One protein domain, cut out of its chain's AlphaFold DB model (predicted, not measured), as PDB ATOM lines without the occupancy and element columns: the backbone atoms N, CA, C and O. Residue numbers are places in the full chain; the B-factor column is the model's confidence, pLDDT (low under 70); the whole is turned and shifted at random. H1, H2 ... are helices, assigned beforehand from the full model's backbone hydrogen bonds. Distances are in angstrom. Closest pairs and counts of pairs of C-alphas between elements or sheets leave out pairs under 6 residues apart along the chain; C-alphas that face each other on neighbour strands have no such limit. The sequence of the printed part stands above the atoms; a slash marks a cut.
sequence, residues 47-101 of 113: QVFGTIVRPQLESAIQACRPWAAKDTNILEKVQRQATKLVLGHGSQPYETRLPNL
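AT A GLANCE: This is residues 47 to 101 of the 113 residues of an uncharacterized protein of Schistocephalus solidus (UniProt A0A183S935). Two long helices, H1 and H2, run side by side in opposite ways, near each other but loosely set, and the short helix H3 packs across H2 near the end of H2 that is away from the H1 to H2 link. The turn that joins the long helices sticks out at the other end, with residues 62 to 70 standing free. The printed part has 55 residues with three named helices, in the order H1, H2, H3, and no named strand; its class is all helix. It is only just loose, close to compact, with a radius of gyration of the C-alphas of 12.4 A, and only just elongated, spanning 35 by 23 by 15 A.

HOW THE PARTS SIT: Start at H2, residues 69 to 85, and look across to H1, residues 47 to 63. The two are close but not clearly touching, with the C-alphas of Leu 57 and Leu 75 the closest at 7.8 A. They run opposite ways at a shallow tilt of 9 degrees. Next look at residues 80 to 83, with which alone H2 touches H3, residues 94 to 101; the closest C-alphas are those of Thr 83 and Arg 97, 6.7 A apart. H2 and H3 run the same way at a steep tilt of 64 degrees. H1 and H3 are apart. O i to N i+4 pairs are within hydrogen-bond range in 11 of 13 cases in H1, 11 of 13 in H2 and 2 of 4 in H3.

IN THESE COORDINATES: Find C-alpha 69 at (-7.547, -34.752, -1.878); from there H2 runs 25.0 A to C-alpha 85. H1 begins at C-alpha 47, at (-15.413, -20.355, 19.704), and runs 23.9 A to C-alpha 63, with a kink of 33 degrees near residue 54. H3 runs from C-alpha 94 to C-alpha 101 at (-16.749, -31.799, 20.163).

THE WHOLE: The two C-alphas farthest apart are those of Arg 65 and Gly 88, 35.9 A. The printed part has no cut. The link from H1 to H2 is tight and the link from H2 to H3 is short. The mean pLDDT of the printed part is 73.9; look for values under 70 at residues 61 to 72 and 100 to 101.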
ATOM      1  N   GLN A  47     -15.574 -21.779  19.985       80.75
ATOM      2  CA  GLN A  47     -15.413 -20.355  19.704       80.75
ATOM      3  C   GLN A  47     -14.178 -20.077  18.834       80.75
ATOM      4  O   GLN A  47     -14.300 -19.442  17.788       80.75
ATOM      5  N   VAL A  48     -12.994 -20.578  19.202       79.38
ATOM      6  CA  VAL A  48     -11.743 -20.390  18.438       79.38
ATOM      7  C   VAL A  48     -11.819 -21.028  17.049       79.38
ATOM      8  O   VAL A  48     -11.417 -20.424  16.052       79.38
ATOM      9  N   PHE A  49     -12.334 -22.254  16.965       78.44
ATOM     10  CA  PHE A  49     -12.437 -22.985  15.708       78.44
ATOM     11  C   PHE A  49     -13.454 -22.316  14.776       78.44
ATOM     12  O   PHE A  49     -13.168 -22.139  13.594       78.44
ATOM     13  N   GLY A  50     -14.593 -21.861  15.307       80.88
ATOM     14  CA  GLY A  50     -15.622 -21.147  14.552       80.88
ATOM     15  C   GLY A  50     -15.231 -19.728  14.119       80.88
ATOM     16  O   GLY A  50     -15.606 -19.321  13.025       80.88
ATOM     17  N   THR A  51     -14.467 -18.986  14.928       81.56
ATOM     18  CA  THR A  51     -14.122 -17.573  14.642       81.56
ATOM     19  C   THR A  51     -12.814 -17.387  13.878       81.56
ATOM     20  O   THR A  51     -12.697 -16.431  13.116       81.56
ATOM     21  N   ILE A  52     -11.829 -18.276  14.051       75.81
ATOM     22  CA  ILE A  52     -10.494 -18.124  13.449       75.81
ATOM     23  C   ILE A  52     -10.241 -19.200  12.396       75.81
ATOM     24  O   ILE A  52      -9.895 -18.884  11.258       75.81
ATOM     25  N   VAL A  53     -10.414 -20.477  12.752       77.38
ATOM     26  CA  VAL A  53     -10.040 -21.587  11.859       77.38
ATOM     27  C   VAL A  53     -11.021 -21.708  10.694       77.38
ATOM     28  O   VAL A  53     -10.592 -21.853   9.553       77.38
ATOM     29  N   ARG A  54     -12.328 -21.598  10.954       81.94
ATOM     30  CA  ARG A  54     -13.387 -21.740   9.948       81.94
ATOM     31  C   ARG A  54     -13.363 -20.649   8.862       81.94
ATOM     32  O   ARG A  54     -13.392 -21.039   7.699       81.94
ATOM     33  N   PRO A  55     -13.209 -19.339   9.145       80.81
ATOM     34  CA  PRO A  55     -13.148 -18.334   8.078       80.81
ATOM     35  C   PRO A  55     -11.850 -18.416   7.263       80.81
ATOM     36  O   PRO A  55     -11.874 -18.269   6.041       80.81
ATOM     37  N   GLN A  56     -10.717 -18.722   7.915       76.06
ATOM     38  CA  GLN A  56      -9.461 -19.020   7.214       76.06
ATOM     39  C   GLN A  56      -9.621 -20.224   6.275       76.06
ATOM     40  O   GLN A  56      -9.117 -20.212   5.154       76.06
ATOM     41  N   LEU A  57     -10.353 -21.244   6.722       72.50
ATOM     42  CA  LEU A  57     -10.638 -22.449   5.964       72.50
ATOM     43  C   LEU A  57     -11.577 -22.203   4.775       72.50
ATOM     44  O   LEU A  57     -11.244 -22.571   3.651       72.50
ATOM     45  N   GLU A  58     -12.719 -21.560   4.995       77.38
ATOM     46  CA  GLU A  58     -13.693 -21.250   3.942       77.38
ATOM     47  C   GLU A  58     -13.064 -20.355   2.858       77.38
ATOM     48  O   GLU A  58     -13.201 -20.647   1.670       77.38
ATOM     49  N   SER A  59     -12.252 -19.362   3.242       72.69
ATOM     50  CA  SER A  59     -11.454 -18.558   2.302       72.69
ATOM     51  C   SER A  59     -10.435 -19.402   1.519       72.69
ATOM     52  O   SER A  59     -10.304 -19.266   0.299       72.69
ATOM     53  N   ALA A  60      -9.747 -20.334   2.184       71.69
ATOM     54  CA  ALA A  60      -8.786 -21.225   1.540       71.69
ATOM     55  C   ALA A  60      -9.455 -22.220   0.564       71.69
ATOM     56  O   ALA A  60      -8.870 -22.527  -0.474       71.69
ATOM     57  N   ILE A  61     -10.683 -22.672   0.847       69.75
ATOM     58  CA  ILE A  61     -11.510 -23.518  -0.037       69.75
ATOM     59  C   ILE A  61     -12.103 -22.711  -1.204       69.75
ATOM     60  O   ILE A  61     -12.262 -23.242  -2.297       69.75
ATOM     61  N   GLN A  62     -12.390 -21.421  -1.029       68.50
ATOM     62  CA  GLN A  62     -12.750 -20.550  -2.155       68.50
ATOM     63  C   GLN A  62     -11.553 -20.316  -3.097       68.50
ATOM     64  O   GLN A  62     -11.729 -20.232  -4.313       68.50
ATOM     65  N   ALA A  63     -10.330 -20.256  -2.555       64.81
ATOM     66  CA  ALA A  63      -9.098 -20.071  -3.326       64.81
ATOM     67  C   ALA A  63      -8.552 -21.365  -3.977       64.81
ATOM     68  O   ALA A  63      -7.953 -21.304  -5.055       64.81
ATOM     69  N   CYS A  64      -8.740 -22.535  -3.358       59.25
ATOM     70  CA  CYS A  64      -8.372 -23.841  -3.919       59.25
ATOM     71  C   CYS A  64      -9.594 -24.554  -4.514       59.25
ATOM     72  O   CYS A  64     -10.546 -24.854  -3.806       59.25
ATOM     73  N   ARG A  65      -9.547 -24.931  -5.803       58.28
ATOM     74  CA  ARG A  65     -10.592 -25.780  -6.413       58.28
ATOM     75  C   ARG A  65     -10.772 -27.059  -5.560       58.28
ATOM     76  O   ARG A  65      -9.797 -27.799  -5.424       58.28
ATOM     77  N   PRO A  66     -11.979 -27.367  -5.041       52.97
ATOM     78  CA  PRO A  66     -12.179 -28.270  -3.890       52.97
ATOM     79  C   PRO A  66     -11.996 -29.777  -4.169       52.97
ATOM     80  O   PRO A  66     -12.467 -30.617  -3.410       52.97
ATOM     81  N   TRP A  67     -11.315 -30.141  -5.258       51.75
ATOM     82  CA  TRP A  67     -11.170 -31.517  -5.746       51.75
ATOM     83  C   TRP A  67      -9.786 -32.132  -5.484       51.75
ATOM     84  O   TRP A  67      -9.541 -33.291  -5.815       51.75
ATOM     85  N   ALA A  68      -8.859 -31.384  -4.883       63.88
ATOM     86  CA  ALA A  68      -7.555 -31.911  -4.505       63.88
ATOM     87  C   ALA A  68      -7.626 -32.615  -3.138       63.88
ATOM     88  O   ALA A  68      -7.581 -31.962  -2.101       63.88
ATOM     89  N   ALA A  69      -7.605 -33.953  -3.118       64.62
ATOM     90  CA  ALA A  69      -7.547 -34.752  -1.878       64.62
ATOM     91  C   ALA A  69      -6.372 -34.380  -0.937       64.62
ATOM     92  O   ALA A  69      -6.406 -34.650   0.264       64.62
ATOM     93  N   LYS A  70      -5.330 -33.731  -1.477       66.56
ATOM     94  CA  LYS A  70      -4.217 -33.154  -0.709       66.56
ATOM     95  C   LYS A  70      -4.668 -32.023   0.210       66.56
ATOM     96  O   LYS A  70      -4.200 -31.969   1.342       66.56
ATOM     97  N   ASP A  71      -5.565 -31.164  -0.262       67.94
ATOM     98  CA  ASP A  71      -6.071 -30.047   0.525       67.94
ATOM     99  C   ASP A  71      -6.933 -30.609   1.663       67.94
ATOM    100  O   ASP A  71      -6.614 -30.354   2.819       67.94
ATOM    101  N   THR A  72      -7.880 -31.517   1.384       69.25
ATOM    102  CA  THR A  72      -8.696 -32.218   2.401       69.25
ATOM    103  C   THR A  72      -7.865 -32.845   3.528       69.25
ATOM    104  O   THR A  72      -8.150 -32.606   4.699       69.25
ATOM    105  N   ASN A  73      -6.792 -33.577   3.204       77.00
ATOM    106  CA  ASN A  73      -5.884 -34.172   4.197       77.00
ATOM    107  C   ASN A  73      -5.204 -33.103   5.081       77.00
ATOM    108  O   ASN A  73      -5.065 -33.262   6.294       77.00
ATOM    109  N   ILE A  74      -4.815 -31.965   4.497       74.94
ATOM    110  CA  ILE A  74      -4.236 -30.851   5.254       74.94
ATOM    111  C   ILE A  74      -5.268 -30.250   6.229       74.94
ATOM    112  O   ILE A  74      -4.913 -29.946   7.369       74.94
ATOM    113  N   LEU A  75      -6.535 -30.130   5.824       75.50
ATOM    114  CA  LEU A  75      -7.623 -29.633   6.677       75.50
ATOM    115  C   LEU A  75      -7.903 -30.577   7.843       75.50
ATOM    116  O   LEU A  75      -7.919 -30.164   9.004       75.50
ATOM    117  N   GLU A  76      -8.024 -31.865   7.537       79.75
ATOM    118  CA  GLU A  76      -8.209 -32.916   8.527       79.75
ATOM    119  C   GLU A  76      -7.037 -32.952   9.522       79.75
ATOM    120  O   GLU A  76      -7.234 -33.142  10.720       79.75
ATOM    121  N   LYS A  77      -5.806 -32.679   9.069       82.06
ATOM    122  CA  LYS A  77      -4.636 -32.550   9.947       82.06
ATOM    123  C   LYS A  77      -4.735 -31.351  10.896       82.06
ATOM    124  O   LYS A  77      -4.360 -31.497  12.060       82.06
ATOM    125  N   VAL A  78      -5.242 -30.196  10.453       80.62
ATOM    126  CA  VAL A  78      -5.499 -29.037  11.337       80.62
ATOM    127  C   VAL A  78      -6.549 -29.402  12.388       80.62
ATOM    128  O   VAL A  78      -6.314 -29.209  13.581       80.62
ATOM    129  N   GLN A  79      -7.655 -30.020  11.972       80.38
ATOM    130  CA  GLN A  79      -8.743 -30.470  12.845       80.38
ATOM    131  C   GLN A  79      -8.270 -31.529  13.862       80.38
ATOM    132  O   GLN A  79      -8.490 -31.384  15.067       80.38
ATOM    133  N   ARG A  80      -7.510 -32.543  13.425       82.44
ATOM    134  CA  ARG A  80      -6.874 -33.573  14.276       82.44
ATOM    135  C   ARG A  80      -5.902 -32.999  15.312       82.44
ATOM    136  O   ARG A  80      -5.703 -33.627  16.350       82.44
ATOM    137  N   GLN A  81      -5.273 -31.852  15.047       81.38
ATOM    138  CA  GLN A  81      -4.404 -31.175  16.018       81.38
ATOM    139  C   GLN A  81      -5.202 -30.273  16.960       81.38
ATOM    140  O   GLN A  81      -4.999 -30.353  18.166       81.38
ATOM    141  N   ALA A  82      -6.147 -29.484  16.446       79.00
ATOM    142  CA  ALA A  82      -7.017 -28.636  17.257       79.00
ATOM    143  C   ALA A  82      -7.812 -29.462  18.293       79.00
ATOM    144  O   ALA A  82      -7.824 -29.138  19.475       79.00
ATOM    145  N   THR A  83      -8.390 -30.593  17.871       80.94
ATOM    146  CA  THR A  83      -9.152 -31.526  18.730       80.94
ATOM    147  C   THR A  83      -8.296 -32.211  19.810       80.94
ATOM    148  O   THR A  83      -8.839 -32.687  20.802       80.94
ATOM    149  N   LYS A  84      -6.959 -32.248  19.666       82.19
ATOM    150  CA  LYS A  84      -6.027 -32.706  20.719       82.19
ATOM    151  C   LYS A  84      -5.758 -31.657  21.794       82.19
ATOM    152  O   LYS A  84      -5.218 -32.013  22.837       82.19
ATOM    153  N   LEU A  85      -6.050 -30.383  21.524       78.44
ATOM    154  CA  LEU A  85      -5.818 -29.303  22.481       78.44
ATOM    155  C   LEU A  85      -6.880 -29.281  23.576       78.44
ATOM    156  O   LEU A  85      -6.603 -28.785  24.662       78.44
ATOM    157  N   VAL A  86      -8.071 -29.812  23.291       79.31
ATOM    158  CA  VAL A  86      -9.193 -29.793  24.227       79.31
ATOM    159  C   VAL A  86      -8.908 -30.705  25.415       79.31
ATOM    160  O   VAL A  86      -8.527 -31.872  25.259       79.31
ATOM    161  N   LEU A  87      -9.085 -30.152  26.613       78.12
ATOM    162  CA  LEU A  87      -8.900 -30.848  27.879       78.12
ATOM    163  C   LEU A  87      -9.790 -32.103  27.919       78.12
ATOM    164  O   LEU A  87     -10.927 -32.087  27.456       78.12
ATOM    165  N   GLY A  88      -9.257 -33.222  28.411       75.25
ATOM    166  CA  GLY A  88      -9.956 -34.517  28.433       75.25
ATOM    167  C   GLY A  88      -9.989 -35.275  27.094       75.25
ATOM    168  O   GLY A  88     -10.014 -36.501  27.100       75.25
ATOM    169  N   HIS A  89      -9.887 -34.601  25.944       73.69
ATOM    170  CA  HIS A  89      -9.912 -35.267  24.631       73.69
ATOM    171  C   HIS A  89      -8.544 -35.800  24.185       73.69
ATOM    172  O   HIS A  89      -8.479 -36.674  23.320       73.69
ATOM    173  N   GLY A  90      -7.442 -35.310  24.762       70.44
ATOM    174  CA  GLY A  90      -6.072 -35.625  24.335       70.44
ATOM    175  C   GLY A  90      -5.773 -37.122  24.139       70.44
ATOM    176  O   GLY A  90      -5.119 -37.474  23.154       70.44
ATOM    177  N   SER A  91      -6.309 -37.998  24.996       74.69
ATOM    178  CA  SER A  91      -6.104 -39.458  24.978       74.69
ATOM    179  C   SER A  91      -7.054 -40.248  24.063       74.69
ATOM    180  O   SER A  91      -6.691 -41.334  23.620       74.69
ATOM    181  N   GLN A  92      -8.242 -39.727  23.741       77.19
ATOM    182  CA  GLN A  92      -9.260 -40.448  22.958       77.19
ATOM    183  C   GLN A  92      -8.834 -40.675  21.488       77.19
ATOM    184  O   GLN A  92      -8.072 -39.867  20.945       77.19
ATOM    185  N   PRO A  93      -9.323 -41.711  20.780       76.81
ATOM    186  CA  PRO A  93      -9.153 -41.806  19.329       76.81
ATOM    187  C   PRO A  93      -9.874 -40.658  18.596       76.81
ATOM    188  O   PRO A  93     -10.881 -40.127  19.066       76.81
ATOM    189  N   TYR A  94      -9.351 -40.239  17.436       75.88
ATOM    190  CA  TYR A  94      -9.872 -39.067  16.704       75.88
ATOM    191  C   TYR A  94     -11.360 -39.192  16.354       75.88
ATOM    192  O   TYR A  94     -12.104 -38.227  16.506       75.88
ATOM    193  N   GLU A  95     -11.784 -40.392  15.962       74.38
ATOM    194  CA  GLU A  95     -13.162 -40.700  15.572       74.38
ATOM    195  C   GLU A  95     -14.155 -40.510  16.724       74.38
ATOM    196  O   GLU A  95     -15.269 -40.068  16.483       74.38
ATOM    197  N   THR A  96     -13.736 -40.720  17.979       74.06
ATOM    198  CA  THR A  96     -14.540 -40.368  19.165       74.06
ATOM    199  C   THR A  96     -14.411 -38.904  19.584       74.06
ATOM    200  O   THR A  96     -15.360 -38.340  20.118       74.06
ATOM    201  N   ARG A  97     -13.272 -38.237  19.325       77.19
ATOM    202  CA  ARG A  97     -13.108 -36.814  19.692       77.19
ATOM    203  C   ARG A  97     -14.062 -35.911  18.920       77.19
ATOM    204  O   ARG A  97     -14.540 -34.935  19.483       77.19
ATOM    205  N   LEU A  98     -14.268 -36.195  17.633       71.69
ATOM    206  CA  LEU A  98     -15.025 -35.330  16.735       71.69
ATOM    207  C   LEU A  98     -16.524 -35.206  17.088       71.69
ATOM    208  O   LEU A  98     -16.971 -34.070  17.229       71.69
ATOM    209  N   PRO A  99     -17.295 -36.294  17.299       72.88
ATOM    210  CA  PRO A  99     -18.685 -36.190  17.742       72.88
ATOM    211  C   PRO A  99     -18.793 -35.560  19.137       72.88
ATOM    212  O   PRO A  99     -19.633 -34.690  19.333       72.88
ATOM    213  N   ASN A 100     -17.883 -35.892  20.060       67.88
ATOM    214  CA  ASN A 100     -17.850 -35.315  21.408       67.88
ATOM    215  C   ASN A 100     -17.559 -33.794  21.416       67.88
ATOM    216  O   ASN A 100     -17.868 -33.118  22.391       67.88
ATOM    217  N   LEU A 101     -16.957 -33.245  20.352       66.69
ATOM    218  CA  LEU A 101     -16.749 -31.799  20.163       66.69
ATOM    219  C   LEU A 101     -17.872 -31.131  19.363       66.69
ATOM    220  O   LEU A 101     -18.042 -29.916  19.447       66.69
TER     221      LEU A 101